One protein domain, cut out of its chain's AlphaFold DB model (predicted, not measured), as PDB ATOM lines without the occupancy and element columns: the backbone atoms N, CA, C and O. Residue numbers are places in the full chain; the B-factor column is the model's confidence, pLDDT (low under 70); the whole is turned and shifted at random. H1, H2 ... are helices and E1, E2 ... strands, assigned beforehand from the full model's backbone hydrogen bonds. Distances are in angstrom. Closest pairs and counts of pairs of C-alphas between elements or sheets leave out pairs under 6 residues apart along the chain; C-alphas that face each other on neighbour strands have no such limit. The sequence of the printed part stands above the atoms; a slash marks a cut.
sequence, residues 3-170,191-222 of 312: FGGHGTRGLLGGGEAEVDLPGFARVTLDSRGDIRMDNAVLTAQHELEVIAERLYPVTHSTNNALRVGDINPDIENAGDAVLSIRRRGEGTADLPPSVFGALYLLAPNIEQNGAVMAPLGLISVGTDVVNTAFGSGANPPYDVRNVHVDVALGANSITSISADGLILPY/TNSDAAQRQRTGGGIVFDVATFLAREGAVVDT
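What this domain is: This is residues 3 to 170 and 191 to 222 of the 312 residues of an uncharacterized protein of Alcanivorax sp. IO_7 (UniProt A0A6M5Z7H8). A chain wound in stacked turns makes a solenoid with three walls of strands: the sheet E3 E6 E9 E11 E14 E18, the sheet E5 E8 E10 E13 E17, and a third wall made of E4 and E7 followed by the sheet E12 E15 E19. The hairpin E1 and E2 reaches away from the first turn as an arm, while E16 and the short helix H1 lie outside the walls, near the cut. The printed part has 200 residues with 19 named strands, E1 to E19 in order, and one named helix, H1, between E16 and E17. The strands are parallel within each wall, and E1 and E2 are antiparallel; the class is mostly strand, with under half of the residues in named elements. The whole is compact, with a radius of gyration of the C-alphas of 17.2 A and spans of 61 by 40 by 29 A, only just elongated.

Where its parts are: E1, residues 5 to 10, begins at C-alpha 5 (102.348, 165.338, 68.617) and is 16.0 A long; E2, 16 to 21, is 15.4 A. Then come E3, 27 to 30; E4, 35 to 37; E5, 41 to 44; E6, 47 to 52, 16.3 A; E7, 55 to 57; E8, 65 to 68; E9, 82 to 87, 16.3 A; E10, 102 to 106; E11, 109 to 113; E12, 115 to 117; E13, 122 to 126; E14, 150 to 153; E15, 158 to 160; and E16, 167 to 170. After the cut come H1, 195 to 201, 10.2 A; E17, 204 to 208; E18, 211 to 214; and E19, 219 to 221, ending at C-alpha 221 (79.700, 160.547, 43.023).

How they stand to each other: In the hairpin E1 and E2, N 7 and O 19 are 2.9 A apart, within hydrogen-bond range. The sheets E3 E6 E9 E11 E14 E18 and E5 E8 E10 E13 E17 form a sandwich, two sheets face to face, their best planes 44 degrees apart. E6 and E9 are parallel at 12 degrees, with N 50 and O 84 at 2.8 A; E10 and E13 at 6 degrees, with N 105 and O 124 at 2.8 A. E6 runs on into E7 at 89 degrees. The closest C-alphas of E7 and E12, Leu 55 and Val 116, are 4.9 A apart. E16 pairs with no named strand. H1 is not on any of these three-or-more-stranded sheets; 2 of its 3 O i to N i+4 pairs are within range.

The domain as a whole: The farthest C-alphas, Gly 13 and Gly 165, are 62.0 A apart. Residues 171 to 190 are not printed; the gap is 20.4 A. The links E8 to E9, E9 to E10 and E13 to E14 are long. The mean pLDDT of the printed part is 82.2; 43 residues are under 70, among them 70 to 79 and 127 to 147.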
ATOM      1  N   PHE A   3     103.507 166.401  62.182       80.50
ATOM      2  CA  PHE A   3     103.759 167.804  62.488       80.50
ATOM      3  C   PHE A   3     103.308 168.111  63.921       80.50
ATOM      4  O   PHE A   3     102.168 168.517  64.147       80.50
ATOM      5  N   GLY A   4     104.216 167.912  64.879       74.19
ATOM      6  CA  GLY A   4     103.895 167.932  66.312       74.19
ATOM      7  C   GLY A   4     103.245 166.638  66.788       74.19
ATOM      8  O   GLY A   4     102.925 165.768  65.981       74.19
ATOM      9  N   GLY A   5     103.071 166.488  68.094       65.12
ATOM     10  CA  GLY A   5     102.348 165.338  68.617       65.12
ATOM     11  C   GLY A   5     102.383 165.229  70.127       65.12
ATOM     12  O   GLY A   5     103.393 165.520  70.763       65.12
ATOM     13  N   HIS A   6     101.279 164.740  70.668       65.31
ATOM     14  CA  HIS A   6     101.156 164.356  72.059       65.31
ATOM     15  C   HIS A   6     101.395 162.853  72.217       65.31
ATOM     16  O   HIS A   6     100.975 162.048  71.382       65.31
ATOM     17  N   GLY A   7     102.103 162.450  73.264       67.62
ATOM     18  CA  GLY A   7     102.300 161.039  73.564       67.62
ATOM     19  C   GLY A   7     102.852 160.806  74.957       67.62
ATOM     20  O   GLY A   7     102.992 161.728  75.758       67.62
ATOM     21  N   THR A   8     103.206 159.558  75.252       73.69
ATOM     22  CA  THR A   8     103.870 159.191  76.503       73.69
ATOM     23  C   THR A   8     105.230 158.558  76.227       73.69
ATOM     24  O   THR A   8     105.446 157.884  75.218       73.69
ATOM     25  N   ARG A   9     106.197 158.795  77.119       75.69
ATOM     26  CA  ARG A   9     107.477 158.082  77.145       75.69
ATOM     27  C   ARG A   9     107.612 157.297  78.438       75.69
ATOM     28  O   ARG A   9     107.358 157.823  79.523       75.69
ATOM     29  N   GLY A  10     108.116 156.074  78.328       79.88
ATOM     30  CA  GLY A  10     108.508 155.282  79.487       79.88
ATOM     31  C   GLY A  10     109.673 155.931  80.237       79.88
ATOM     32  O   GLY A  10     110.677 156.338  79.647       79.88
ATOM     33  N   LEU A  11     109.544 156.027  81.554       82.75
ATOM     34  CA  LEU A  11     110.592 156.443  82.474       82.75
ATOM     35  C   LEU A  11     111.298 155.215  83.057       82.75
ATOM     36  O   LEU A  11     110.699 154.156  83.267       82.75
ATOM     37  N   LEU A  12     112.583 155.367  83.386       75.75
ATOM     38  CA  LEU A  12     113.317 154.366  84.162       75.75
ATOM     39  C   LEU A  12     112.631 154.202  85.529       75.75
ATOM     40  O   LEU A  12     112.613 155.136  86.325       75.75
ATOM     41  N   GLY A  13     112.038 153.029  85.774       81.25
ATOM     42  CA  GLY A  13     111.214 152.752  86.959       81.25
ATOM     43  C   GLY A  13     109.755 152.376  86.664       81.25
ATOM     44  O   GLY A  13     109.018 152.101  87.603       81.25
ATOM     45  N   GLY A  14     109.343 152.329  85.390       78.62
ATOM     46  CA  GLY A  14     108.022 151.831  84.980       78.62
ATOM     47  C   GLY A  14     106.892 152.863  85.031       78.62
ATOM     48  O   GLY A  14     105.738 152.497  84.847       78.62
ATOM     49  N   GLY A  15     107.207 154.137  85.283       79.69
ATOM     50  CA  GLY A  15     106.261 155.243  85.109       79.69
ATOM     51  C   GLY A  15     106.238 155.751  83.668       79.69
ATOM     52  O   GLY A  15     107.187 155.528  82.918       79.69
ATOM     53  N   GLU A  16     105.193 156.481  83.299       83.38
ATOM     54  CA  GLU A  16     105.101 157.186  82.019       83.38
ATOM     55  C   GLU A  16     105.153 158.697  82.247       83.38
ATOM     56  O   GLU A  16     104.635 159.206  83.241       83.38
ATOM     57  N   ALA A  17     105.810 159.416  81.340       78.12
ATOM     58  CA  ALA A  17     105.759 160.869  81.271       78.12
ATOM     59  C   ALA A  17     105.133 161.295  79.954       78.12
ATOM     60  O   ALA A  17     105.527 160.809  78.896       78.12
ATOM     61  N   GLU A  18     104.222 162.252  80.032       75.69
ATOM     62  CA  GLU A  18     103.690 162.949  78.873       75.69
ATOM     63  C   GLU A  18     104.820 163.659  78.115       75.69
ATOM     64  O   GLU A  18     105.730 164.259  78.705       75.69
ATOM     65  N   VAL A  19     104.792 163.539  76.796       70.25
ATOM     66  CA  VAL A  19     105.697 164.206  75.874       70.25
ATOM     67  C   VAL A  19     104.842 164.975  74.894       70.25
ATOM     68  O   VAL A  19     104.137 164.385  74.081       70.25
ATOM     69  N   ASP A  20     104.963 166.291  74.963       69.00
ATOM     70  CA  ASP A  20     104.438 167.188  73.951       69.00
ATOM     71  C   ASP A  20     105.584 167.574  73.006       69.00
ATOM     72  O   ASP A  20     106.600 168.153  73.415       69.00
ATOM     73  N   LEU A  21     105.467 167.163  71.747       66.12
ATOM     74  CA  LEU A  21     106.347 167.585  70.670       66.12
ATOM     75  C   LEU A  21     105.746 168.853  70.067       66.12
ATOM     76  O   LEU A  21     104.700 168.751  69.419       66.12
ATOM     77  N   PRO A  22     106.402 170.021  70.212       66.00
ATOM     78  CA  PRO A  22     105.844 171.287  69.760       66.00
ATOM     79  C   PRO A  22     105.457 171.204  68.281       66.00
ATOM     80  O   PRO A  22     106.304 170.994  67.408       66.00
ATOM     81  N   GLY A  23     104.156 171.326  68.028       72.88
ATOM     82  CA  GLY A  23     103.560 171.282  66.702       72.88
ATOM     83  C   GLY A  23     103.406 172.649  66.056       72.88
ATOM     84  O   GLY A  23     103.714 173.695  66.630       72.88
ATOM     85  N   PHE A  24     102.892 172.633  64.830       82.56
ATOM     86  CA  PHE A  24     102.441 173.843  64.159       82.56
ATOM     87  C   PHE A  24     100.952 174.033  64.433       82.56
ATOM     88  O   PHE A  24     100.174 173.086  64.320       82.56
ATOM     89  N   ALA A  25     100.548 175.268  64.734       84.38
ATOM     90  CA  ALA A  25      99.131 175.620  64.833       84.38
ATOM     91  C   ALA A  25      98.397 175.388  63.501       84.38
ATOM     92  O   ALA A  25      97.228 175.024  63.489       84.38
ATOM     93  N   ARG A  26      99.103 175.562  62.377       90.19
ATOM     94  CA  ARG A  26      98.600 175.293  61.032       90.19
ATOM     95  C   ARG A  26      99.694 174.733  60.143       90.19
ATOM     96  O   ARG A  26     100.802 175.269  60.103       90.19
ATOM     97  N   VAL A  27      99.347 173.699  59.389       93.56
ATOM     98  CA  VAL A  27     100.154 173.138  58.308       93.56
ATOM     99  C   VAL A  27      99.388 173.321  57.006       93.56
ATOM    100  O   VAL A  27      98.251 172.876  56.899       93.56
ATOM    101  N   THR A  28     100.009 173.944  56.006       96.19
ATOM    102  CA  THR A  28      99.407 174.107  54.676       96.19
ATOM    103  C   THR A  28     100.218 173.337  53.641       96.19
ATOM    104  O   THR A  28     101.419 173.564  53.483       96.19
ATOM    105  N   LEU A  29      99.548 172.449  52.910       95.81
ATOM    106  CA  LEU A  29     100.052 171.814  51.698       95.81
ATOM    107  C   LEU A  29      99.456 172.536  50.491       95.81
ATOM    108  O   LEU A  29      98.289 172.351  50.160       95.81
ATOM    109  N   ASP A  30     100.267 173.367  49.843       96.44
ATOM    110  CA  ASP A  30      99.866 174.169  48.689       96.44
ATOM    111  C   ASP A  30     100.527 173.620  47.410       96.44
ATOM    112  O   ASP A  30     101.711 173.851  47.148       96.44
ATOM    113  N   SER A  31      99.758 172.868  46.614       93.31
ATOM    114  CA  SER A  31     100.184 172.341  45.313       93.31
ATOM    115  C   SER A  31      99.643 173.189  44.170       93.31
ATOM    116  O   SER A  31      98.478 173.586  44.154       93.31
ATOM    117  N   ARG A  32     100.480 173.467  43.162       90.69
ATOM    118  CA  ARG A  32     100.067 174.152  41.917       90.69
ATOM    119  C   ARG A  32      99.207 173.288  40.997       90.69
ATOM    120  O   ARG A  32      98.555 173.857  40.137       90.69
ATOM    121  N   GLY A  33      99.220 171.975  41.190       90.38
ATOM    122  CA  GLY A  33      98.383 171.018  40.476       90.38
ATOM    123  C   GLY A  33      97.754 170.075  41.489       90.38
ATOM    124  O   GLY A  33      97.179 170.510  42.484       90.38
ATOM    125  N   ASP A  34      97.923 168.778  41.276       92.19
ATOM    126  CA  ASP A  34      97.372 167.753  42.159       92.19
ATOM    127  C   ASP A  34      98.216 167.505  43.417       92.19
ATOM    128  O   ASP A  34      99.412 167.813  43.468       92.19
ATOM    129  N   ILE A  35      97.601 166.867  44.411       94.00
ATOM    130  CA  ILE A  35      98.279 166.141  45.488       94.00
ATOM    131  C   ILE A  35      97.957 164.658  45.321       94.00
ATOM    132  O   ILE A  35      96.795 164.248  45.325       94.00
ATOM    133  N   ARG A  36      99.016 163.861  45.166       92.88
ATOM    134  CA  ARG A  36      98.955 162.417  44.939       92.88
ATOM    135  C   ARG A  36      99.457 161.712  46.184       92.88
ATOM    136  O   ARG A  36     100.582 161.962  46.611       92.88
ATOM    137  N   MET A  37      98.624 160.866  46.763       92.50
ATOM    138  CA  MET A  37      98.948 160.146  47.985       92.50
ATOM    139  C   MET A  37      99.470 158.752  47.632       92.50
ATOM    140  O   MET A  37      98.783 157.996  46.945       92.50
ATOM    141  N   ASP A  38     100.680 158.430  48.085       90.81
ATOM    142  CA  ASP A  38     101.272 157.100  47.941       90.81
ATOM    143  C   ASP A  38     101.734 156.554  49.295       90.81
ATOM    144  O   ASP A  38     102.803 156.901  49.798       90.81
ATOM    145  N   ASN A  39     100.874 155.740  49.904       87.94
ATOM    146  CA  ASN A  39     101.030 155.088  51.197       87.94
ATOM    147  C   ASN A  39     101.515 156.067  52.272       87.94
ATOM    148  O   ASN A  39     102.370 155.761  53.108       87.94
ATOM    149  N   ALA A  40     100.963 157.280  52.208       87.88
ATOM    150  CA  ALA A  40     101.394 158.418  52.988       87.88
ATOM    151  C   ALA A  40     100.379 158.739  54.084       87.88
ATOM    152  O   ALA A  40      99.209 159.015  53.823       87.88
ATOM    153  N   VAL A  41     100.863 158.802  55.322       86.19
ATOM    154  CA  VAL A  41     100.094 159.326  56.451       86.19
ATOM    155  C   VAL A  41     100.630 160.700  56.816       86.19
ATOM    156  O   VAL A  41     101.820 160.847  57.111       86.19
ATOM    157  N   LEU A  42      99.763 161.703  56.784       88.75
ATOM    158  CA  LEU A  42     100.034 163.079  57.181       88.75
ATOM    159  C   LEU A  42      99.272 163.359  58.467       88.75
ATOM    160  O   LEU A  42      98.048 163.294  58.471       88.75
ATOM    161  N   THR A  43      99.991 163.686  59.535       84.94
ATOM    162  CA  THR A  43      99.393 163.997  60.834       84.94
ATOM    163  C   THR A  43      99.725 165.426  61.232       84.94
ATOM    164  O   THR A  43     100.902 165.789  61.268       84.94
ATOM    165  N   ALA A  44      98.710 166.218  61.562       85.94
ATOM    166  CA  ALA A  44      98.834 167.545  62.159       85.94
ATOM    167  C   ALA A  44      98.065 167.601  63.487       85.94
ATOM    168  O   ALA A  44      97.128 166.837  63.703       85.94
ATOM    169  N   GLN A  45      98.456 168.500  64.387       80.44
ATOM    170  CA  GLN A  45      97.826 168.579  65.707       80.44
ATOM    171  C   GLN A  45      96.555 169.439  65.715       80.44
ATOM    172  O   GLN A  45      95.561 169.030  66.296       80.44
ATOM    173  N   HIS A  46      96.570 170.600  65.056       84.00
ATOM    174  CA  HIS A  46      95.468 171.570  65.129       84.00
ATOM    175  C   HIS A  46      94.805 171.781  63.770       84.00
ATOM    176  O   HIS A  46      93.633 171.477  63.603       84.00
ATOM    177  N   GLU A  47      95.548 172.248  62.767       90.69
ATOM    178  CA  GLU A  47      94.974 172.530  61.452       90.69
ATOM    179  C   GLU A  47      95.850 171.973  60.327       90.69
ATOM    180  O   GLU A  47      97.060 172.222  60.284       90.69
ATOM    181  N   LEU A  48      95.222 171.247  59.398       94.56
ATOM    182  CA  LEU A  48      95.809 170.853  58.119       94.56
ATOM    183  C   LEU A  48      94.958 171.421  56.983       94.56
ATOM    184  O   LEU A  48      93.806 171.031  56.801       94.56
ATOM    185  N   GLU A  49      95.551 172.311  56.194       97.69
ATOM    186  CA  GLU A  49      94.951 172.845  54.975       97.69
ATOM    187  C   GLU A  49      95.613 172.203  53.753       97.69
ATOM    188  O   GLU A  49      96.833 172.251  53.583       97.69
ATOM    189  N   VAL A  50      94.808 171.606  52.879       98.06
ATOM    190  CA  VAL A  50      95.247 170.983  51.630       98.06
ATOM    191  C   VAL A  50      94.662 171.761  50.462       98.06
ATOM    192  O   VAL A  50      93.450 171.775  50.268       98.06
ATOM    193  N   ILE A  51      95.522 172.401  49.671       97.81
ATOM    194  CA  ILE A  51      95.149 173.198  48.502       97.81
ATOM    195  C   ILE A  51      95.735 172.534  47.256       97.81
ATOM    196  O   ILE A  51      96.953 172.505  47.073       97.81
ATOM    197  N   ALA A  52      94.866 172.015  46.393       95.69
ATOM    198  CA  ALA A  52      95.258 171.339  45.157       95.69
ATOM    199  C   ALA A  52      94.134 171.383  44.120       95.69
ATOM    200  O   ALA A  52      92.973 171.611  44.461       95.69
ATOM    201  N   GLU A  53      94.459 171.132  42.852       94.31
ATOM    202  CA  GLU A  53      93.443 170.906  41.819       94.31
ATOM    203  C   GLU A  53      92.613 169.667  42.149       94.31
ATOM    204  O   GLU A  53      91.381 169.719  42.110       94.31
ATOM    205  N   ARG A  54      93.294 168.582  42.540       94.31
ATOM    206  CA  ARG A  54      92.708 167.319  42.999       94.31
ATOM    207  C   ARG A  54      93.561 166.703  44.107       94.31
ATOM    208  O   ARG A  54      94.787 166.794  44.069       94.31
ATOM    209  N   LEU A  55      92.915 166.035  45.057       96.88
ATOM    210  CA  LEU A  55      93.536 165.152  46.045       96.88
ATOM    211  C   LEU A  55      93.115 163.711  45.742       96.88
ATOM    212  O   LEU A  55      91.918 163.418  45.767       96.88
ATOM    213  N   TYR A  56      94.072 162.822  45.468       96.19
ATOM    214  CA  TYR A  56      93.763 161.430  45.132       96.19
ATOM    215  C   TYR A  56      94.888 160.440  45.487       96.19
ATOM    216  O   TYR A  56      96.061 160.825  45.491       96.19
ATOM    217  N   PRO A  57      94.571 159.165  45.778       94.62
ATOM    218  CA  PRO A  57      95.566 158.117  45.971       94.62
ATOM    219  C   PRO A  57      96.083 157.567  44.634       94.62
ATOM    220  O   PRO A  57      95.347 157.504  43.646       94.62
ATOM    221  N   VAL A  58      97.347 157.146  44.595       92.69
ATOM    222  CA  VAL A  58      97.910 156.422  43.440       92.69
ATOM    223  C   VAL A  58      97.348 154.996  43.355       92.69
ATOM    224  O   VAL A  58      96.710 154.518  44.298       92.69
ATOM    225  N   THR A  59      97.551 154.323  42.218       91.50
ATOM    226  CA  THR A  59      96.979 152.989  41.977       91.50
ATOM    227  C   THR A  59      97.389 152.004  43.076       91.50
ATOM    228  O   THR A  59      98.563 151.946  43.436       91.50
ATOM    229  N   HIS A  60      96.427 151.252  43.626       88.94
ATOM    230  CA  HIS A  60      96.623 150.289  44.730       88.94
ATOM    231  C   HIS A  60      97.200 150.855  46.039       88.94
ATOM    232  O   HIS A  60      97.513 150.111  46.971       88.94
ATOM    233  N   SER A  61      97.313 152.175  46.162       88.69
ATOM    234  CA  SER A  61      97.813 152.790  47.380       88.69
ATOM    235  C   SER A  61      96.698 152.929  48.401       88.69
ATOM    236  O   SER A  61      95.782 153.736  48.228       88.69
ATOM    237  N   THR A  62      96.755 152.135  49.469       86.25
ATOM    238  CA  THR A  62      95.660 152.061  50.446       86.25
ATOM    239  C   THR A  62      95.978 152.641  51.809       86.25
ATOM    240  O   THR A  62      95.057 152.882  52.579       86.25
ATOM    241  N   ASN A  63      97.244 152.894  52.134       84.62
ATOM    242  CA  ASN A  63      97.613 153.447  53.437       84.62
ATOM    243  C   ASN A  63      97.729 154.981  53.403       84.62
ATOM    244  O   ASN A  63      98.730 155.540  53.852       84.62
ATOM    245  N   ASN A  64      96.744 155.666  52.810       90.00
ATOM    246  CA  ASN A  64      96.764 157.124  52.673       90.00
ATOM    247  C   ASN A  64      95.824 157.793  53.663       90.00
ATOM    248  O   ASN A  64      94.609 157.663  53.534       90.00
ATOM    249  N   ALA A  65      96.365 158.568  54.597       89.12
ATOM    250  CA  ALA A  65      95.551 159.239  55.603       89.12
ATOM    251  C   ALA A  65      95.968 160.696  55.812       89.12
ATOM    252  O   ALA A  65      97.155 161.008  55.916       89.12
ATOM    253  N   LEU A  66      94.971 161.571  55.915       91.81
ATOM    254  CA  LEU A  66      95.099 162.923  56.442       91.81
ATOM    255  C   LEU A  66      94.478 162.932  57.835       91.81
ATOM    256  O   LEU A  66      93.266 162.785  57.972       91.81
ATOM    257  N   ARG A  67      95.316 163.072  58.859       87.00
ATOM    258  CA  ARG A  67      94.927 163.046  60.264       87.00
ATOM    259  C   ARG A  67      95.150 164.411  60.897       87.00
ATOM    260  O   ARG A  67      96.255 164.948  60.820       87.00
ATOM    261  N   VAL A  68      94.134 164.937  61.568       86.06
ATOM    262  CA  VAL A  68      94.243 166.174  62.343       86.06
ATOM    263  C   VAL A  68      93.646 165.979  63.729       86.06
ATOM    264  O   VAL A  68      92.553 165.434  63.860       86.06
ATOM    265  N   GLY A  69      94.367 166.422  64.756       79.12
ATOM    266  CA  GLY A  69      93.955 166.287  66.149       79.12
ATOM    267  C   GLY A  69      94.644 165.139  66.877       79.12
ATOM    268  O   GLY A  69      95.034 164.122  66.286       79.12
ATOM    269  N   ASP A  70      94.733 165.282  68.197       65.19
ATOM    270  CA  ASP A  70      95.051 164.190  69.110       65.19
ATOM    271  C   ASP A  70      93.832 163.273  69.201       65.19
ATOM    272  O   ASP A  70      93.020 163.343  70.120       65.19
ATOM    273  N   ILE A  71      93.671 162.428  68.181       55.03
ATOM    274  CA  ILE A  71      92.608 161.423  68.163       55.03
ATOM    275  C   ILE A  71      92.997 160.298  69.129       55.03
ATOM    276  O   ILE A  71      93.505 159.257  68.715       55.03
ATOM    277  N   ASN A  72      92.870 160.578  70.422       50.56
ATOM    278  CA  ASN A  72      92.915 159.604  71.495       50.56
ATOM    279  C   ASN A  72      91.453 159.245  71.830       50.56
ATOM    280  O   ASN A  72      90.695 160.153  72.181       50.56
ATOM    281  N   PRO A  73      91.030 157.974  71.698       44.56
ATOM    282  CA  PRO A  73      89.632 157.554  71.871       44.56
ATOM    283  C   PRO A  73      89.044 157.821  73.270       44.56
ATOM    284  O   PRO A  73      87.833 157.713  73.445       44.56
ATOM    285  N   ASP A  74      89.878 158.192  74.248       43.75
ATOM    286  CA  ASP A  74      89.472 158.500  75.626       43.75
ATOM    287  C   ASP A  74      89.220 160.000  75.894       43.75
ATOM    288  O   ASP A  74      88.876 160.377  77.017       43.75
ATOM    289  N   ILE A  75      89.391 160.883  74.901       45.16
ATOM    290  CA  ILE A  75      89.157 162.325  75.072       45.16
ATOM    291  C   ILE A  75      87.749 162.676  74.569       45.16
ATOM    292  O   ILE A  75      87.504 162.749  73.370       45.16
ATOM    293  N   GLU A  76      86.838 162.975  75.503       41.28
ATOM    294  CA  GLU A  76      85.454 163.458  75.279       41.28
ATOM    295  C   GLU A  76      85.336 164.772  74.469       41.28
ATOM    296  O   GLU A  76      84.242 165.288  74.265       41.28
ATOM    297  N   ASN A  77      86.443 165.324  73.980       45.41
ATOM    298  CA  ASN A  77      86.469 166.453  73.065       45.41
ATOM    299  C   ASN A  77      87.482 166.161  71.963       45.41
ATOM    300  O   ASN A  77      88.669 166.461  72.078       45.41
ATOM    301  N   ALA A  78      86.981 165.593  70.875       52.44
ATOM    302  CA  ALA A  78      87.553 165.789  69.559       52.44
ATOM    303  C   ALA A  78      87.649 167.313  69.355       52.44
ATOM    304  O   ALA A  78      86.627 167.955  69.154       52.44
ATOM    305  N   GLY A  79      88.818 167.903  69.613       63.91
ATOM    306  CA  GLY A  79      88.964 169.344  69.839       63.91
ATOM    307  C   GLY A  79      88.581 170.235  68.650       63.91
ATOM    308  O   GLY A  79      87.970 169.819  67.673       63.91
ATOM    309  N   ASP A  80      89.029 171.483  68.682       78.19
ATOM    310  CA  ASP A  80      88.895 172.465  67.596       78.19
ATOM    311  C   ASP A  80      89.775 172.159  66.366       78.19
ATOM    312  O   ASP A  80      90.028 173.037  65.544       78.19
ATOM    313  N   ALA A  81      90.242 170.916  66.224       86.88
ATOM    314  CA  ALA A  81      91.115 170.507  65.141       86.88
ATOM    315  C   ALA A  81      90.354 170.427  63.809       86.88
ATOM    316  O   ALA A  81      89.256 169.864  63.739       86.88
ATOM    317  N   VAL A  82      90.958 170.969  62.746       92.44
ATOM    318  CA  VAL A  82      90.319 171.147  61.436       92.44
ATOM    319  C   VAL A  82      91.164 170.564  60.309       92.44
ATOM    320  O   VAL A  82      92.331 170.917  60.120       92.44
ATOM    321  N   LEU A  83      90.537 169.721  59.492       95.25
ATOM    322  CA  LEU A  83      91.026 169.337  58.173       95.25
ATOM    323  C   LEU A  83      90.266 170.126  57.106       95.25
ATOM    324  O   LEU A  83      89.089 169.866  56.870       95.25
ATOM    325  N   SER A  84      90.936 171.058  56.427       97.88
ATOM    326  CA  SER A  84      90.347 171.811  55.316       97.88
ATOM    327  C   SER A  84      90.950 171.366  53.991       97.88
ATOM    328  O   SER A  84      92.165 171.377  53.803       97.88
ATOM    329  N   ILE A  85      90.100 170.979  53.047       98.31
ATOM    330  CA  ILE A  85      90.493 170.628  51.684       98.31
ATOM    331  C   ILE A  85      89.891 171.668  50.757       98.31
ATOM    332  O   ILE A  85      88.682 171.885  50.745       98.31
ATOM    333  N   ARG A  86      90.729 172.310  49.952       97.25
ATOM    334  CA  ARG A  86      90.336 173.402  49.071       97.25
ATOM    335  C   ARG A  86      90.784 173.136  47.655       97.25
ATOM    336  O   ARG A  86      91.892 172.662  47.401       97.25
ATOM    337  N   ARG A  87      89.912 173.498  46.724       93.94
ATOM    338  CA  ARG A  87      90.210 173.390  45.307       93.94
ATOM    339  C   ARG A  87      91.100 174.535  44.833       93.94
ATOM    340  O   ARG A  87      90.864 175.699  45.155       93.94
ATOM    341  N   ARG A  88      92.078 174.198  43.999       92.06
ATOM    342  CA  ARG A  88      92.743 175.108  43.070       92.06
ATOM    343  C   ARG A  88      92.111 174.930  41.689       92.06
ATOM    344  O   ARG A  88      91.918 173.811  41.236       92.06
ATOM    345  N   GLY A  89      91.749 176.029  41.039       84.00
ATOM    346  CA  GLY A  89      91.037 175.993  39.758       84.00
ATOM    347  C   GLY A  89      89.512 175.901  39.894       84.00
ATOM    348  O   GLY A  89      88.964 175.798  40.991       84.00
ATOM    349  N   GLU A  90      88.835 175.971  38.752       77.62
ATOM    350  CA  GLU A  90      87.376 176.061  38.633       77.62
ATOM    351  C   GLU A  90      86.852 175.029  37.619       77.62
ATOM    352  O   GLU A  90      87.611 174.497  36.809       77.62
ATOM    353  N   GLY A  91      85.545 174.752  37.645       80.88
ATOM    354  CA  GLY A  91      84.883 173.873  36.674       80.88
ATOM    355  C   GLY A  91      85.001 172.374  36.975       80.88
ATOM    356  O   GLY A  91      85.179 171.951  38.120       80.88
ATOM    357  N   THR A  92      84.857 171.542  35.944       82.12
ATOM    358  CA  THR A  92      84.941 170.079  36.071       82.12
ATOM    359  C   THR A  92      86.371 169.668  36.409       82.12
ATOM    360  O   THR A  92      87.315 170.168  35.809       82.12
ATOM    361  N   ALA A  93      86.549 168.818  37.420       86.75
ATOM    362  CA  ALA A  93      87.854 168.225  37.700       86.75
ATOM    363  C   ALA A  93      88.042 167.002  36.798       86.75
ATOM    364  O   ALA A  93      87.163 166.142  36.752       86.75
ATOM    365  N   ASP A  94      89.175 166.929  36.105       88.50
ATOM    366  CA  ASP A  94      89.521 165.765  35.291       88.50
ATOM    367  C   ASP A  94      89.692 164.520  36.171       88.50
ATOM    368  O   ASP A  94      90.117 164.614  37.328       88.50
ATOM    369  N   LEU A  95      89.437 163.336  35.617       90.50
ATOM    370  CA  LEU A  95      89.652 162.088  36.346       90.50
ATOM    371  C   LEU A  95      91.148 161.831  36.568       90.50
ATOM    372  O   LEU A  95      91.949 161.996  35.639       90.50
ATOM    373  N   PRO A  96      91.561 161.449  37.788       91.62
ATOM    374  CA  PRO A  96      92.937 161.082  38.035       91.62
ATOM    375  C   PRO A  96      93.236 159.725  37.380       91.62
ATOM    376  O   PRO A  96      92.397 158.825  37.403       91.62
ATOM    377  N   PRO A  97      94.434 159.550  36.799       89.62
ATOM    378  CA  PRO A  97      94.842 158.302  36.162       89.62
ATOM    379  C   PRO A  97      95.318 157.280  37.209       89.62
ATOM    380  O   PRO A  97      96.471 156.857  37.189       89.62
ATOM    381  N   SER A  98      94.453 156.935  38.162       91.69
ATOM    382  CA  SER A  98      94.707 155.939  39.206       91.69
ATOM    383  C   SER A  98      93.435 155.180  39.560       91.69
ATOM    384  O   SER A  98      92.337 155.711  39.397       91.69
ATOM    385  N   VAL A  99      93.578 153.940  40.038       93.25
ATOM    386  CA  VAL A  99      92.446 153.102  40.466       93.25
ATOM    387  C   VAL A  99      92.747 152.281  41.717       93.25
ATOM    388  O   VAL A  99      93.906 152.014  42.026       93.25
ATOM    389  N   PHE A 100      91.707 151.854  42.436       91.94
ATOM    390  CA  PHE A 100      91.811 150.934  43.583       91.94
ATOM    391  C   PHE A 100      92.654 151.453  44.766       91.94
ATOM    392  O   PHE A 100      93.089 150.683  45.620       91.94
ATOM    393  N   GLY A 101      92.903 152.763  44.826       91.62
ATOM    394  CA  GLY A 101      93.516 153.412  45.983       91.62
ATOM    395  C   GLY A 101      92.486 153.732  47.071       91.62
ATOM    396  O   GLY A 101      91.290 153.840  46.800       91.62
ATOM    397  N   ALA A 102      92.947 153.930  48.302       91.25
ATOM    398  CA  ALA A 102      92.110 154.368  49.417       91.25
ATOM    399  C   ALA A 102      92.626 155.680  50.006       91.25
ATOM    400  O   ALA A 102      93.839 155.890  50.049       91.25
ATOM    401  N   LEU A 103      91.715 156.538  50.467       92.38
ATOM    402  CA  LEU A 103      92.013 157.790  51.158       92.38
ATOM    403  C   LEU A 103      91.152 157.934  52.419       92.38
ATOM    404  O   LEU A 103      89.928 157.838  52.355       92.38
ATOM    405  N   TYR A 104      91.804 158.227  53.541       90.81
ATOM    406  CA  TYR A 104      91.181 158.410  54.850       90.81
ATOM    407  C   TYR A 104      91.315 159.864  55.310       90.81
ATOM    408  O   TYR A 104      92.423 160.398  55.395       90.81
ATOM    409  N   LEU A 105      90.189 160.506  55.611       92.12
ATOM    410  CA  LEU A 105      90.110 161.869  56.128       92.12
ATOM    411  C   LEU A 105      89.655 161.807  57.588       92.12
ATOM    412  O   LEU A 105      88.484 161.546  57.858       92.12
ATOM    413  N   LEU A 106      90.589 162.019  58.513       87.44
ATOM    414  CA  LEU A 106      90.413 161.767  59.942       87.44
ATOM    415  C   LEU A 106      90.618 163.072  60.724       87.44
ATOM    416  O   LEU A 106      91.753 163.483  60.967       87.44
ATOM    417  N   ALA A 107      89.535 163.737  61.117       86.12
ATOM    418  CA  ALA A 107      89.586 164.909  61.990       86.12
ATOM    419  C   ALA A 107      88.236 165.119  62.697       86.12
ATOM    420  O   ALA A 107      87.221 164.671  62.165       86.12
ATOM    421  N   PRO A 108      88.202 165.830  63.840       86.12
ATOM    422  CA  PRO A 108      86.958 166.258  64.483       86.12
ATOM    423  C   PRO A 108      86.100 167.145  63.577       86.12
ATOM    424  O   PRO A 108      84.893 166.961  63.499       86.12
ATOM    425  N   ASN A 109      86.730 168.075  62.852       90.81
ATOM    426  CA  ASN A 109      86.059 168.972  61.917       90.81
ATOM    427  C   ASN A 109      86.678 168.815  60.524       90.81
ATOM    428  O   ASN A 109      87.885 169.008  60.353       90.81
ATOM    429  N   ILE A 110      85.867 168.482  59.519       95.06
ATOM    430  CA  ILE A 110      86.315 168.307  58.132       95.06
ATOM    431  C   ILE A 110      85.551 169.262  57.216       95.06
ATOM    432  O   ILE A 110      84.331 169.179  57.062       95.06
ATOM    433  N   GLU A 111      86.291 170.132  56.536       97.81
ATOM    434  CA  GLU A 111      85.773 171.050  55.529       97.81
ATOM    435  C   GLU A 111      86.249 170.633  54.135       97.81
ATOM    436  O   GLU A 111      87.350 170.968  53.694       97.81
ATOM    437  N   GLN A 112      85.407 169.912  53.399       97.56
ATOM    438  CA  GLN A 112      85.731 169.438  52.058       97.56
ATOM    439  C   GLN A 112      85.177 170.421  51.020       97.56
ATOM    440  O   GLN A 112      84.061 170.295  50.541       97.56
ATOM    441  N   ASN A 113      85.969 171.429  50.662       97.12
ATOM    442  CA  ASN A 113      85.671 172.425  49.622       97.12
ATOM    443  C   ASN A 113      86.501 172.172  48.343       97.12
ATOM    444  O   ASN A 113      86.802 173.093  47.581       97.12
ATOM    445  N   GLY A 114      86.963 170.934  48.159       96.25
ATOM    446  CA  GLY A 114      87.940 170.540  47.149       96.25
ATOM    447  C   GLY A 114      87.404 169.563  46.110       96.25
ATOM    448  O   GLY A 114      86.202 169.331  46.000       96.25
ATOM    449  N   ALA A 115      88.334 168.950  45.380       97.00
ATOM    450  CA  ALA A 115      88.088 167.751  44.590       97.00
ATOM    451  C   ALA A 115      88.874 166.586  45.207       97.00
ATOM    452  O   ALA A 115      90.100 166.539  45.118       97.00
ATOM    453  N   VAL A 116      88.164 165.683  45.877       97.75
ATOM    454  CA  VAL A 116      88.700 164.467  46.493       97.75
ATOM    455  C   VAL A 116      88.236 163.284  45.660       97.75
ATOM    456  O   VAL A 116      87.034 163.098  45.462       97.75
ATOM    457  N   MET A 117      89.182 162.518  45.128       96.75
ATOM    458  CA  MET A 117      88.889 161.475  44.151       96.75
ATOM    459  C   MET A 117      89.648 160.192  44.469       96.75
ATOM    460  O   MET A 117      90.825 160.246  44.800       96.75
ATOM    461  N   ALA A 118      88.995 159.041  44.335       95.81
ATOM    462  CA  ALA A 118      89.632 157.725  44.398       95.81
ATOM    463  C   ALA A 118      88.920 156.770  43.424       95.81
ATOM    464  O   ALA A 118      88.065 155.992  43.852       95.81
ATOM    465  N   PRO A 119      89.198 156.852  42.108       95.56
ATOM    466  CA  PRO A 119      88.463 156.082  41.109       95.56
ATOM    467  C   PRO A 119      88.505 154.577  41.398       95.56
ATOM    468  O   PRO A 119      89.568 154.019  41.671       95.56
ATOM    469  N   LEU A 120      87.340 153.920  41.374       93.38
ATOM    470  CA  LEU A 120      87.161 152.502  41.736       93.38
ATOM    471  C   LEU A 120      87.754 152.115  43.105       93.38
ATOM    472  O   LEU A 120      88.049 150.952  43.344       93.38
ATOM    473  N   GLY A 121      87.976 153.089  43.983       92.19
ATOM    474  CA  GLY A 121      88.665 152.921  45.252       92.19
ATOM    475  C   GLY A 121      87.775 153.238  46.444       92.19
ATOM    476  O   GLY A 121      86.549 153.119  46.391       92.19
ATOM    477  N   LEU A 122      88.408 153.657  47.538       90.62
ATOM    478  CA  LEU A 122      87.736 153.987  48.792       90.62
ATOM    479  C   LEU A 122      88.037 155.426  49.215       90.62
ATOM    480  O   LEU A 122      89.193 155.842  49.275       90.62
ATOM    481  N   ILE A 123      86.999 156.158  49.601       93.56
ATOM    482  CA  ILE A 123      87.129 157.393  50.376       93.56
ATOM    483  C   ILE A 123      86.418 157.164  51.704       93.56
ATOM    484  O   ILE A 123      85.222 156.884  51.719       93.56
ATOM    485  N   SER A 124      87.143 157.288  52.810       90.25
ATOM    486  CA  SER A 124      86.565 157.255  54.153       90.25
ATOM    487  C   SER A 124      86.724 158.613  54.814       90.25
ATOM    488  O   SER A 124      87.814 159.190  54.814       90.25
ATOM    489  N   VAL A 125      85.633 159.129  55.364       90.19
ATOM    490  CA  VAL A 125      85.571 160.425  56.028       90.19
ATOM    491  C   VAL A 125      85.014 160.230  57.430       90.19
ATOM    492  O   VAL A 125      83.937 159.659  57.595       90.19
ATOM    493  N   GLY A 126      85.741 160.746  58.415       81.50
ATOM    494  CA  GLY A 126      85.413 160.628  59.827       81.50
ATOM    495  C   GLY A 126      86.177 159.506  60.500       81.50
ATOM    496  O   GLY A 126      87.406 159.519  60.454       81.50
ATOM    497  N   THR A 127      85.497 158.596  61.189       65.69
ATOM    498  CA  THR A 127      86.180 157.564  61.975       65.69
ATOM    499  C   THR A 127      86.543 156.313  61.167       65.69
ATOM    500  O   THR A 127      85.898 155.938  60.188       65.69
ATOM    501  N   ASP A 128      87.643 155.673  61.569       63.44
ATOM    502  CA  ASP A 128      88.050 154.342  61.142       63.44
ATOM    503  C   ASP A 128      87.079 153.314  61.713       63.44
ATOM    504  O   ASP A 128      87.295 152.714  62.769       63.44
ATOM    505  N   VAL A 129      85.988 153.086  60.994       50.97
ATOM    506  CA  VAL A 129      85.440 151.741  61.001       50.97
ATOM    507  C   VAL A 129      86.224 150.970  59.964       50.97
ATOM    508  O   VAL A 129      86.209 151.324  58.781       50.97
ATOM    509  N   VAL A 130      86.817 149.862  60.405       51.09
ATOM    510  CA  VAL A 130      87.115 148.701  59.569       51.09
ATOM    511  C   VAL A 130      85.807 148.328  58.872       51.09
ATOM    512  O   VAL A 130      85.008 147.539  59.380       51.09
ATOM    513  N   ASN A 131      85.515 148.991  57.755       48.16
ATOM    514  CA  ASN A 131      84.238 148.853  57.095       48.16
ATOM    515  C   ASN A 131      84.297 147.568  56.278       48.16
ATOM    516  O   ASN A 131      84.702 147.537  55.115       48.16
ATOM    517  N   THR A 132      83.890 146.486  56.930       48.00
ATOM    518  CA  THR A 132      83.753 145.163  56.329       48.00
ATOM    519  C   THR A 132      82.734 145.142  55.188       48.00
ATOM    520  O   THR A 132      82.764 144.204  54.396       48.00
ATOM    521  N   ALA A 133      81.877 146.167  55.039       48.22
ATOM    522  CA  ALA A 133      80.886 146.238  53.965       48.22
ATOM    523  C   ALA A 133      81.505 146.502  52.585       48.22
ATOM    524  O   ALA A 133      80.918 146.100  51.584       48.22
ATOM    525  N   PHE A 134      82.684 147.134  52.520       50.81
ATOM    526  CA  PHE A 134      83.353 147.448  51.251       50.81
ATOM    527  C   PHE A 134      84.600 146.609  50.985       50.81
ATOM    528  O   PHE A 134      85.303 146.890  50.026       50.81
ATOM    529  N   GLY A 135      84.888 145.593  51.806       48.62
ATOM    530  CA  GLY A 135      85.895 144.563  51.527       48.62
ATOM    531  C   GLY A 135      87.338 145.035  51.292       48.62
ATOM    532  O   GLY A 135      88.185 144.173  51.127       48.62
ATOM    533  N   SER A 136      87.650 146.335  51.363       51.81
ATOM    534  CA  SER A 136      88.635 147.085  50.548       51.81
ATOM    535  C   SER A 136      90.128 146.752  50.664       51.81
ATOM    536  O   SER A 136      90.973 147.542  50.250       51.81
ATOM    537  N   GLY A 137      90.534 145.641  51.269       49.38
ATOM    538  CA  GLY A 137      91.959 145.363  51.497       49.38
ATOM    539  C   GLY A 137      92.519 146.090  52.720       49.38
ATOM    540  O   GLY A 137      93.320 145.537  53.473       49.38
ATOM    541  N   ALA A 138      92.061 147.322  52.915       52.59
ATOM    542  CA  ALA A 138      92.704 148.342  53.709       52.59
ATOM    543  C   ALA A 138      92.332 148.244  55.195       52.59
ATOM    544  O   ALA A 138      91.193 148.489  55.583       52.59
ATOM    545  N   ASN A 139      93.322 147.895  56.018       53.09
ATOM    546  CA  ASN A 139      93.303 148.137  57.458       53.09
ATOM    547  C   ASN A 139      94.119 149.409  57.712       53.09
ATOM    548  O   ASN A 139      95.353 149.324  57.732       53.09
ATOM    549  N   PRO A 140      93.493 150.584  57.861       52.31
ATOM    550  CA  PRO A 140      94.223 151.738  58.359       52.31
ATOM    551  C   PRO A 140      94.728 151.411  59.782       52.31
ATOM    552  O   PRO A 140      94.033 150.761  60.561       52.31
ATOM    553  N   PRO A 141      95.962 151.786  60.150       49.75
ATOM    554  CA  PRO A 141      96.562 151.359  61.415       49.75
ATOM    555  C   PRO A 141      96.074 152.162  62.644       49.75
ATOM    556  O   PRO A 141      96.829 152.296  63.609       49.75
ATOM    557  N   TYR A 142      94.860 152.733  62.634       56.81
ATOM    558  CA  TYR A 142      94.453 153.770  63.595       56.81
ATOM    559  C   TYR A 142      93.038 153.582  64.159       56.81
ATOM    560  O   TYR A 142      92.060 153.940  63.524       56.81
ATOM    561  N   ASP A 143      92.944 153.141  65.414       52.25
ATOM    562  CA  ASP A 143      91.679 152.985  66.142       52.25
ATOM    563  C   ASP A 143      91.136 154.353  66.609       52.25
ATOM    564  O   ASP A 143      91.576 154.890  67.627       52.25
ATOM    565  N   VAL A 144      90.209 154.947  65.850       52.91
ATOM    566  CA  VAL A 144      89.549 156.217  66.210       52.91
ATOM    567  C   VAL A 144      88.091 155.972  66.611       52.91
ATOM    568  O   VAL A 144      87.150 156.299  65.901       52.91
ATOM    569  N   ARG A 145      87.876 155.342  67.767       53.94
ATOM    570  CA  ARG A 145      86.524 155.091  68.299       53.94
ATOM    571  C   ARG A 145      85.984 156.297  69.071       53.94
ATOM    572  O   ARG A 145      86.720 156.926  69.819       53.94
ATOM    573  N   ASN A 146      84.675 156.541  68.947       55.91
ATOM    574  CA  ASN A 146      83.878 157.453  69.791       55.91
ATOM    575  C   ASN A 146      84.185 158.961  69.676       55.91
ATOM    576  O   ASN A 146      83.949 159.718  70.614       55.91
ATOM    577  N   VAL A 147      84.663 159.413  68.520       63.69
ATOM    578  CA  VAL A 147      84.966 160.826  68.246       63.69
ATOM    579  C   VAL A 147      83.742 161.479  67.597       63.69
ATOM    580  O   VAL A 147      83.217 160.960  66.614       63.69
ATOM    581  N   HIS A 148      83.275 162.616  68.121       77.44
ATOM    582  CA  HIS A 148      82.272 163.423  67.418       77.44
ATOM    583  C   HIS A 148      82.927 164.051  66.187       77.44
ATOM    584  O   HIS A 148      83.846 164.856  66.330       77.44
ATOM    585  N   VAL A 149      82.486 163.645  64.996       84.62
ATOM    586  CA  VAL A 149      83.002 164.179  63.734       84.62
ATOM    587  C   VAL A 149      81.933 165.004  63.031       84.62
ATOM    588  O   VAL A 149      80.865 164.487  62.694       84.62
ATOM    589  N   ASP A 150      82.274 166.250  62.735       90.19
ATOM    590  CA  ASP A 150      81.495 167.167  61.919       90.19
ATOM    591  C   ASP A 150      82.110 167.296  60.521       90.19
ATOM    592  O   ASP A 150      83.288 167.623  60.357       90.19
ATOM    593  N   VAL A 151      81.298 167.072  59.487       94.69
ATOM    594  CA  VAL A 151      81.719 167.207  58.087       94.69
ATOM    595  C   VAL A 151      80.834 168.188  57.341       94.69
ATOM    596  O   VAL A 151      79.610 168.051  57.309       94.69
ATOM    597  N   ALA A 152      81.473 169.141  56.664       97.69
ATOM    598  CA  ALA A 152      80.843 170.032  55.705       97.69
ATOM    599  C   ALA A 152      81.439 169.847  54.301       97.69
ATOM    600  O   ALA A 152      82.611 170.142  54.062       97.69
ATOM    601  N   LEU A 153      80.607 169.422  53.349       98.25
ATOM    602  CA  LEU A 153      80.903 169.490  51.922       98.25
ATOM    603  C   LEU A 153      80.567 170.895  51.404       98.25
ATOM    604  O   LEU A 153      79.435 171.381  51.523       98.25
ATOM    605  N   GLY A 154      81.583 171.559  50.866       97.00
ATOM    606  CA  GLY A 154      81.529 172.907  50.323       97.00
ATOM    607  C   GLY A 154      80.665 173.030  49.074       97.00
ATOM    608  O   GLY A 154      80.331 172.050  48.418       97.00
ATOM    609  N   ALA A 155      80.323 174.266  48.708       94.75
ATOM    610  CA  ALA A 155      79.613 174.498  47.455       94.75
ATOM    611  C   ALA A 155      80.487 174.067  46.267       94.75
ATOM    612  O   ALA A 155      81.670 174.410  46.218       94.75
ATOM    613  N   ASN A 156      79.905 173.334  45.315       93.75
ATOM    614  CA  ASN A 156      80.604 172.765  44.150       93.75
ATOM    615  C   ASN A 156      81.802 171.853  44.486       93.75
ATOM    616  O   ASN A 156      82.678 171.652  43.638       93.75
ATOM    617  N   SER A 157      81.882 171.322  45.711       96.38
ATOM    618  CA  SER A 157      82.917 170.352  46.060       96.38
ATOM    619  C   SER A 157      82.636 168.997  45.410       96.38
ATOM    620  O   SER A 157      81.494 168.665  45.096       96.38
ATOM    621  N   ILE A 158      83.687 168.214  45.175       96.44
ATOM    622  CA  ILE A 158      83.589 166.893  44.548       96.44
ATOM    623  C   ILE A 158      84.217 165.871  45.488       96.44
ATOM    624  O   ILE A 158      85.386 166.005  45.846       96.44
ATOM    625  N   THR A 159      83.449 164.851  45.856       97.38
ATOM    626  CA  THR A 159      83.922 163.621  46.498       97.38
ATOM    627  C   THR A 159      83.501 162.460  45.601       97.38
ATOM    628  O   THR A 159      82.312 162.164  45.515       97.38
ATOM    629  N   SER A 160      84.433 161.846  44.870       96.44
ATOM    630  CA  SER A 160      84.090 160.881  43.814       96.44
ATOM    631  C   SER A 160      84.964 159.630  43.825       96.44
ATOM    632  O   SER A 160      86.183 159.703  43.964       96.44
ATOM    633  N   ILE A 161      84.333 158.479  43.613       95.94
ATOM    634  CA  ILE A 161      85.002 157.213  43.267       95.94
ATOM    635  C   ILE A 161      84.732 156.805  41.813       95.94
ATOM    636  O   ILE A 161      85.029 155.679  41.409       95.94
ATOM    637  N   SER A 162      84.126 157.697  41.028       95.25
ATOM    638  CA  SER A 162      83.836 157.439  39.627       95.25
ATOM    639  C   SER A 162      85.116 157.309  38.819       95.25
ATOM    640  O   SER A 162      86.108 158.006  39.041       95.25
ATOM    641  N   ALA A 163      85.061 156.396  37.862       94.00
ATOM    642  CA  ALA A 163      86.045 156.243  36.811       94.00
ATOM    643  C   ALA A 163      85.377 156.418  35.438       94.00
ATOM    644  O   ALA A 163      85.950 156.019  34.430       94.00
ATOM    645  N   ASP A 164      84.164 156.975  35.364       93.00
ATOM    646  CA  ASP A 164      83.415 157.053  34.112       93.00
ATOM    647  C   ASP A 164      84.138 157.906  33.059       93.00
ATOM    648  O   ASP A 164      84.405 159.088  33.246       93.00
ATOM    649  N   GLY A 165      84.486 157.291  31.931       89.50
ATOM    650  CA  GLY A 165      85.327 157.912  30.905       89.50
ATOM    651  C   GLY A 165      86.841 157.808  31.145       89.50
ATOM    652  O   GLY A 165      87.607 158.193  30.259       89.50
ATOM    653  N   LEU A 166      87.300 157.238  32.267       90.00
ATOM    654  CA  LEU A 166      88.708 156.888  32.473       90.00
ATOM    655  C   LEU A 166      89.066 155.659  31.631       90.00
ATOM    656  O   LEU A 166      88.444 154.607  31.756       90.00
ATOM    657  N   ILE A 167      90.101 155.779  30.802       89.38
ATOM    658  CA  ILE A 167      90.720 154.650  30.100       89.38
ATOM    659  C   ILE A 167      92.138 154.514  30.637       89.38
ATOM    660  O   ILE A 167      92.979 155.373  30.378       89.38
ATOM    661  N   LEU A 168      92.402 153.445  31.386       87.25
ATOM    662  CA  LEU A 168      93.677 153.248  32.067       87.25
ATOM    663  C   LEU A 168      94.308 151.913  31.652       87.25
ATOM    664  O   LEU A 168      93.648 150.877  31.770       87.25
ATOM    665  N   PRO A 169      95.569 151.895  31.179       85.88
ATOM    666  CA  PRO A 169      96.325 150.657  31.046       85.88
ATOM    667  C   PRO A 169      96.460 149.988  32.413       85.88
ATOM    668  O   PRO A 169      96.903 150.620  33.366       85.88
ATOM    669  N   TYR A 170      96.066 148.727  32.515       87.81
ATOM    670  CA  TYR A 170      96.031 148.026  33.790       87.81
ATOM    671  C   TYR A 170      96.224 146.538  33.556       87.81
ATOM    672  O   TYR A 170      95.357 145.906  32.973       87.81
ATOM    673  N   THR A 191      85.941 137.169  47.178       54.91
ATOM    674  CA  THR A 191      85.853 138.069  48.340       54.91
ATOM    675  C   THR A 191      86.701 137.606  49.535       54.91
ATOM    676  O   THR A 191      86.854 138.367  50.489       54.91
ATOM    677  N   ASN A 192      87.250 136.382  49.508       53.56
ATOM    678  CA  ASN A 192      88.092 135.801  50.559       53.56
ATOM    679  C   ASN A 192      89.586 135.745  50.188       53.56
ATOM    680  O   ASN A 192      90.374 135.140  50.920       53.56
ATOM    681  N   SER A 193      89.983 136.365  49.076       60.66
ATOM    682  CA  SER A 193      91.369 136.376  48.604       60.66
ATOM    683  C   SER A 193      92.206 137.524  49.200       60.66
ATOM    684  O   SER A 193      91.735 138.328  50.012       60.66
ATOM    685  N   ASP A 194      93.494 137.541  48.845       66.00
ATOM    686  CA  ASP A 194      94.531 138.470  49.313       66.00
ATOM    687  C   ASP A 194      94.104 139.958  49.262       66.00
ATOM    688  O   ASP A 194      93.212 140.361  48.510       66.00
ATOM    689  N   ALA A 195      94.758 140.811  50.055       67.00
ATOM    690  CA  ALA A 195      94.442 142.231  50.203       67.00
ATOM    691  C   ALA A 195      94.352 142.983  48.861       67.00
ATOM    692  O   ALA A 195      93.475 143.832  48.712       67.00
ATOM    693  N   ALA A 196      95.187 142.639  47.875       66.88
ATOM    694  CA  ALA A 196      95.168 143.255  46.547       66.88
ATOM    695  C   ALA A 196      93.901 142.928  45.733       66.88
ATOM    696  O   ALA A 196      93.399 143.777  44.999       66.88
ATOM    697  N   GLN A 197      93.338 141.724  45.865       75.56
ATOM    698  CA  GLN A 197      92.095 141.353  45.171       75.56
ATOM    699  C   GLN A 197      90.886 142.034  45.803       75.56
ATOM    700  O   GLN A 197      90.005 142.550  45.115       75.56
ATOM    701  N   ARG A 198      90.900 142.109  47.131       74.56
ATOM    702  CA  ARG A 198      89.925 142.841  47.933       74.56
ATOM    703  C   ARG A 198      89.845 144.332  47.586       74.56
ATOM    704  O   ARG A 198      88.768 144.909  47.647       74.56
ATOM    705  N   GLN A 199      90.950 144.946  47.167       77.69
ATOM    706  CA  GLN A 199      90.959 146.321  46.645       77.69
ATOM    707  C   GLN A 199      90.285 146.452  45.271       77.69
ATOM    708  O   GLN A 199      89.777 147.516  44.946       77.69
ATOM    709  N   ARG A 200      90.288 145.396  44.447       82.56
ATOM    710  CA  ARG A 200      89.693 145.416  43.094       82.56
ATOM    711  C   ARG A 200      88.187 145.212  43.113       82.56
ATOM    712  O   ARG A 200      87.482 145.685  42.226       82.56
ATOM    713  N   THR A 201      87.717 144.454  44.094       77.00
ATOM    714  CA  THR A 201      86.304 144.112  44.282       77.00
ATOM    715  C   THR A 201      85.623 144.998  45.324       77.00
ATOM    716  O   THR A 201      84.396 145.028  45.397       77.00
ATOM    717  N   GLY A 202      86.411 145.737  46.107       74.31
ATOM    718  CA  GLY A 202      85.962 146.610  47.178       74.31
ATOM    719  C   GLY A 202      86.210 148.089  46.893       74.31
ATOM    720  O   GLY A 202      87.321 148.488  46.562       74.31
ATOM    721  N   GLY A 203      85.185 148.920  47.070       80.69
ATOM    722  CA  GLY A 203      85.273 150.366  46.880       80.69
ATOM    723  C   GLY A 203      83.999 151.068  47.335       80.69
ATOM    724  O   GLY A 203      82.933 150.456  47.391       80.69
ATOM    725  N   GLY A 204      84.101 152.342  47.703       89.56
ATOM    726  CA  GLY A 204      82.980 153.072  48.287       89.56
ATOM    727  C   GLY A 204      83.331 154.476  48.762       89.56
ATOM    728  O   GLY A 204      84.493 154.874  48.813       89.56
ATOM    729  N   ILE A 205      82.296 155.221  49.138       92.31
ATOM    730  CA  ILE A 205      82.434 156.456  49.910       92.31
ATOM    731  C   ILE A 205      81.747 156.213  51.248       92.31
ATOM    732  O   ILE A 205      80.572 155.849  51.286       92.31
ATOM    733  N   VAL A 206      82.488 156.395  52.334       89.06
ATOM    734  CA  VAL A 206      82.012 156.194  53.700       89.06
ATOM    735  C   VAL A 206      82.078 157.522  54.436       89.06
ATOM    736  O   VAL A 206      83.131 158.151  54.487       89.06
ATOM    737  N   PHE A 207      80.952 157.923  55.016       89.75
ATOM    738  CA  PHE A 207      80.878 159.007  55.988       89.75
ATOM    739  C   PHE A 207      80.492 158.389  57.325       89.75
ATOM    740  O   PHE A 207      79.317 158.105  57.554       89.75
ATOM    741  N   ASP A 208      81.483 158.142  58.174       84.25
ATOM    742  CA  ASP A 208      81.257 157.730  59.557       84.25
ATOM    743  C   ASP A 208      81.416 158.949  60.462       84.25
ATOM    744  O   ASP A 208      82.504 159.270  60.943       84.25
ATOM    745  N   VAL A 209      80.337 159.727  60.541       84.12
ATOM    746  CA  VAL A 209      80.345 161.095  61.065       84.12
ATOM    747  C   VAL A 209      79.108 161.334  61.921       84.12
ATOM    748  O   VAL A 209      78.046 160.761  61.671       84.12
ATOM    749  N   ALA A 210      79.227 162.209  62.915       85.88
ATOM    750  CA  ALA A 210      78.103 162.601  63.756       85.88
ATOM    751  C   ALA A 210      77.209 163.630  63.050       85.88
ATOM    752  O   ALA A 210      75.981 163.515  63.093       85.88
ATOM    753  N   THR A 211      77.822 164.587  62.349       89.88
ATOM    754  CA  THR A 211      77.107 165.599  61.568       89.88
ATOM    755  C   THR A 211      77.608 165.623  60.134       89.88
ATOM    756  O   THR A 211      78.809 165.639  59.868       89.88
ATOM    757  N   PHE A 212      76.665 165.684  59.196       94.38
ATOM    758  CA  PHE A 212      76.941 165.799  57.772       94.38
ATOM    759  C   PHE A 212      76.147 166.961  57.173       94.38
ATOM    760  O   PHE A 212      74.914 166.964  57.187       94.38
ATOM    761  N   LEU A 213      76.857 167.940  56.616       97.25
ATOM    762  CA  LEU A 213      76.294 169.073  55.894       97.25
ATOM    763  C   LEU A 213      76.789 169.053  54.446       97.25
ATOM    764  O   LEU A 213      77.989 169.112  54.206       97.25
ATOM    765  N   ALA A 214      75.876 169.070  53.478       97.06
ATOM    766  CA  ALA A 214      76.208 169.277  52.070       97.06
ATOM    767  C   ALA A 214      75.634 170.609  51.581       97.06
ATOM    768  O   ALA A 214      74.436 170.865  51.712       97.06
ATOM    769  N   ARG A 215      76.496 171.475  51.038       97.38
ATOM    770  CA  ARG A 215      76.086 172.751  50.440       97.38
ATOM    771  C   ARG A 215      75.650 172.566  48.986       97.38
ATOM    772  O   ARG A 215      75.896 171.537  48.363       97.38
ATOM    773  N   GLU A 216      74.985 173.583  48.445       96.31
ATOM    774  CA  GLU A 216      74.505 173.581  47.062       96.31
ATOM    775  C   GLU A 216      75.636 173.271  46.066       96.31
ATOM    776  O   GLU A 216      76.731 173.833  46.141       96.31
ATOM    777  N   GLY A 217      75.370 172.348  45.140       94.25
ATOM    778  CA  GLY A 217      76.339 171.909  44.137       94.25
ATOM    779  C   GLY A 217      77.407 170.937  44.643       94.25
ATOM    780  O   GLY A 217      78.207 170.489  43.829       94.25
ATOM    781  N   ALA A 218      77.446 170.586  45.936       96.56
ATOM    782  CA  ALA A 218      78.314 169.512  46.417       96.56
ATOM    783  C   ALA A 218      77.943 168.179  45.742       96.56
ATOM    784  O   ALA A 218      76.771 167.796  45.702       96.56
ATOM    785  N   VAL A 219      78.944 167.468  45.225       95.88
ATOM    786  CA  VAL A 219      78.781 166.200  44.512       95.88
ATOM    787  C   VAL A 219      79.427 165.076  45.313       95.88
ATOM    788  O   VAL A 219      80.631 165.097  45.573       95.88
ATOM    789  N   VAL A 220      78.624 164.068  45.647       96.75
ATOM    790  CA  VAL A 220      79.093 162.747  46.078       96.75
ATOM    791  C   VAL A 220      78.796 161.782  44.939       96.75
ATOM    792  O   VAL A 220      77.632 161.512  44.648       96.75
ATOM    793  N   ASP A 221      79.835 161.316  44.257       95.62
ATOM    794  CA  ASP A 221      79.700 160.547  43.023       95.62
ATOM    795  C   ASP A 221      80.216 159.115  43.188       95.62
ATOM    796  O   ASP A 221      81.407 158.854  43.378       95.62
ATOM    797  N   THR A 222      79.272 158.179  43.102       93.12
ATOM    798  CA  THR A 222      79.480 156.736  43.238       93.12
ATOM    799  C   THR A 222      79.198 155.989  41.933       93.12
ATOM    800  O   THR A 222      78.935 154.789  41.963       93.12
TER     801      THR A 222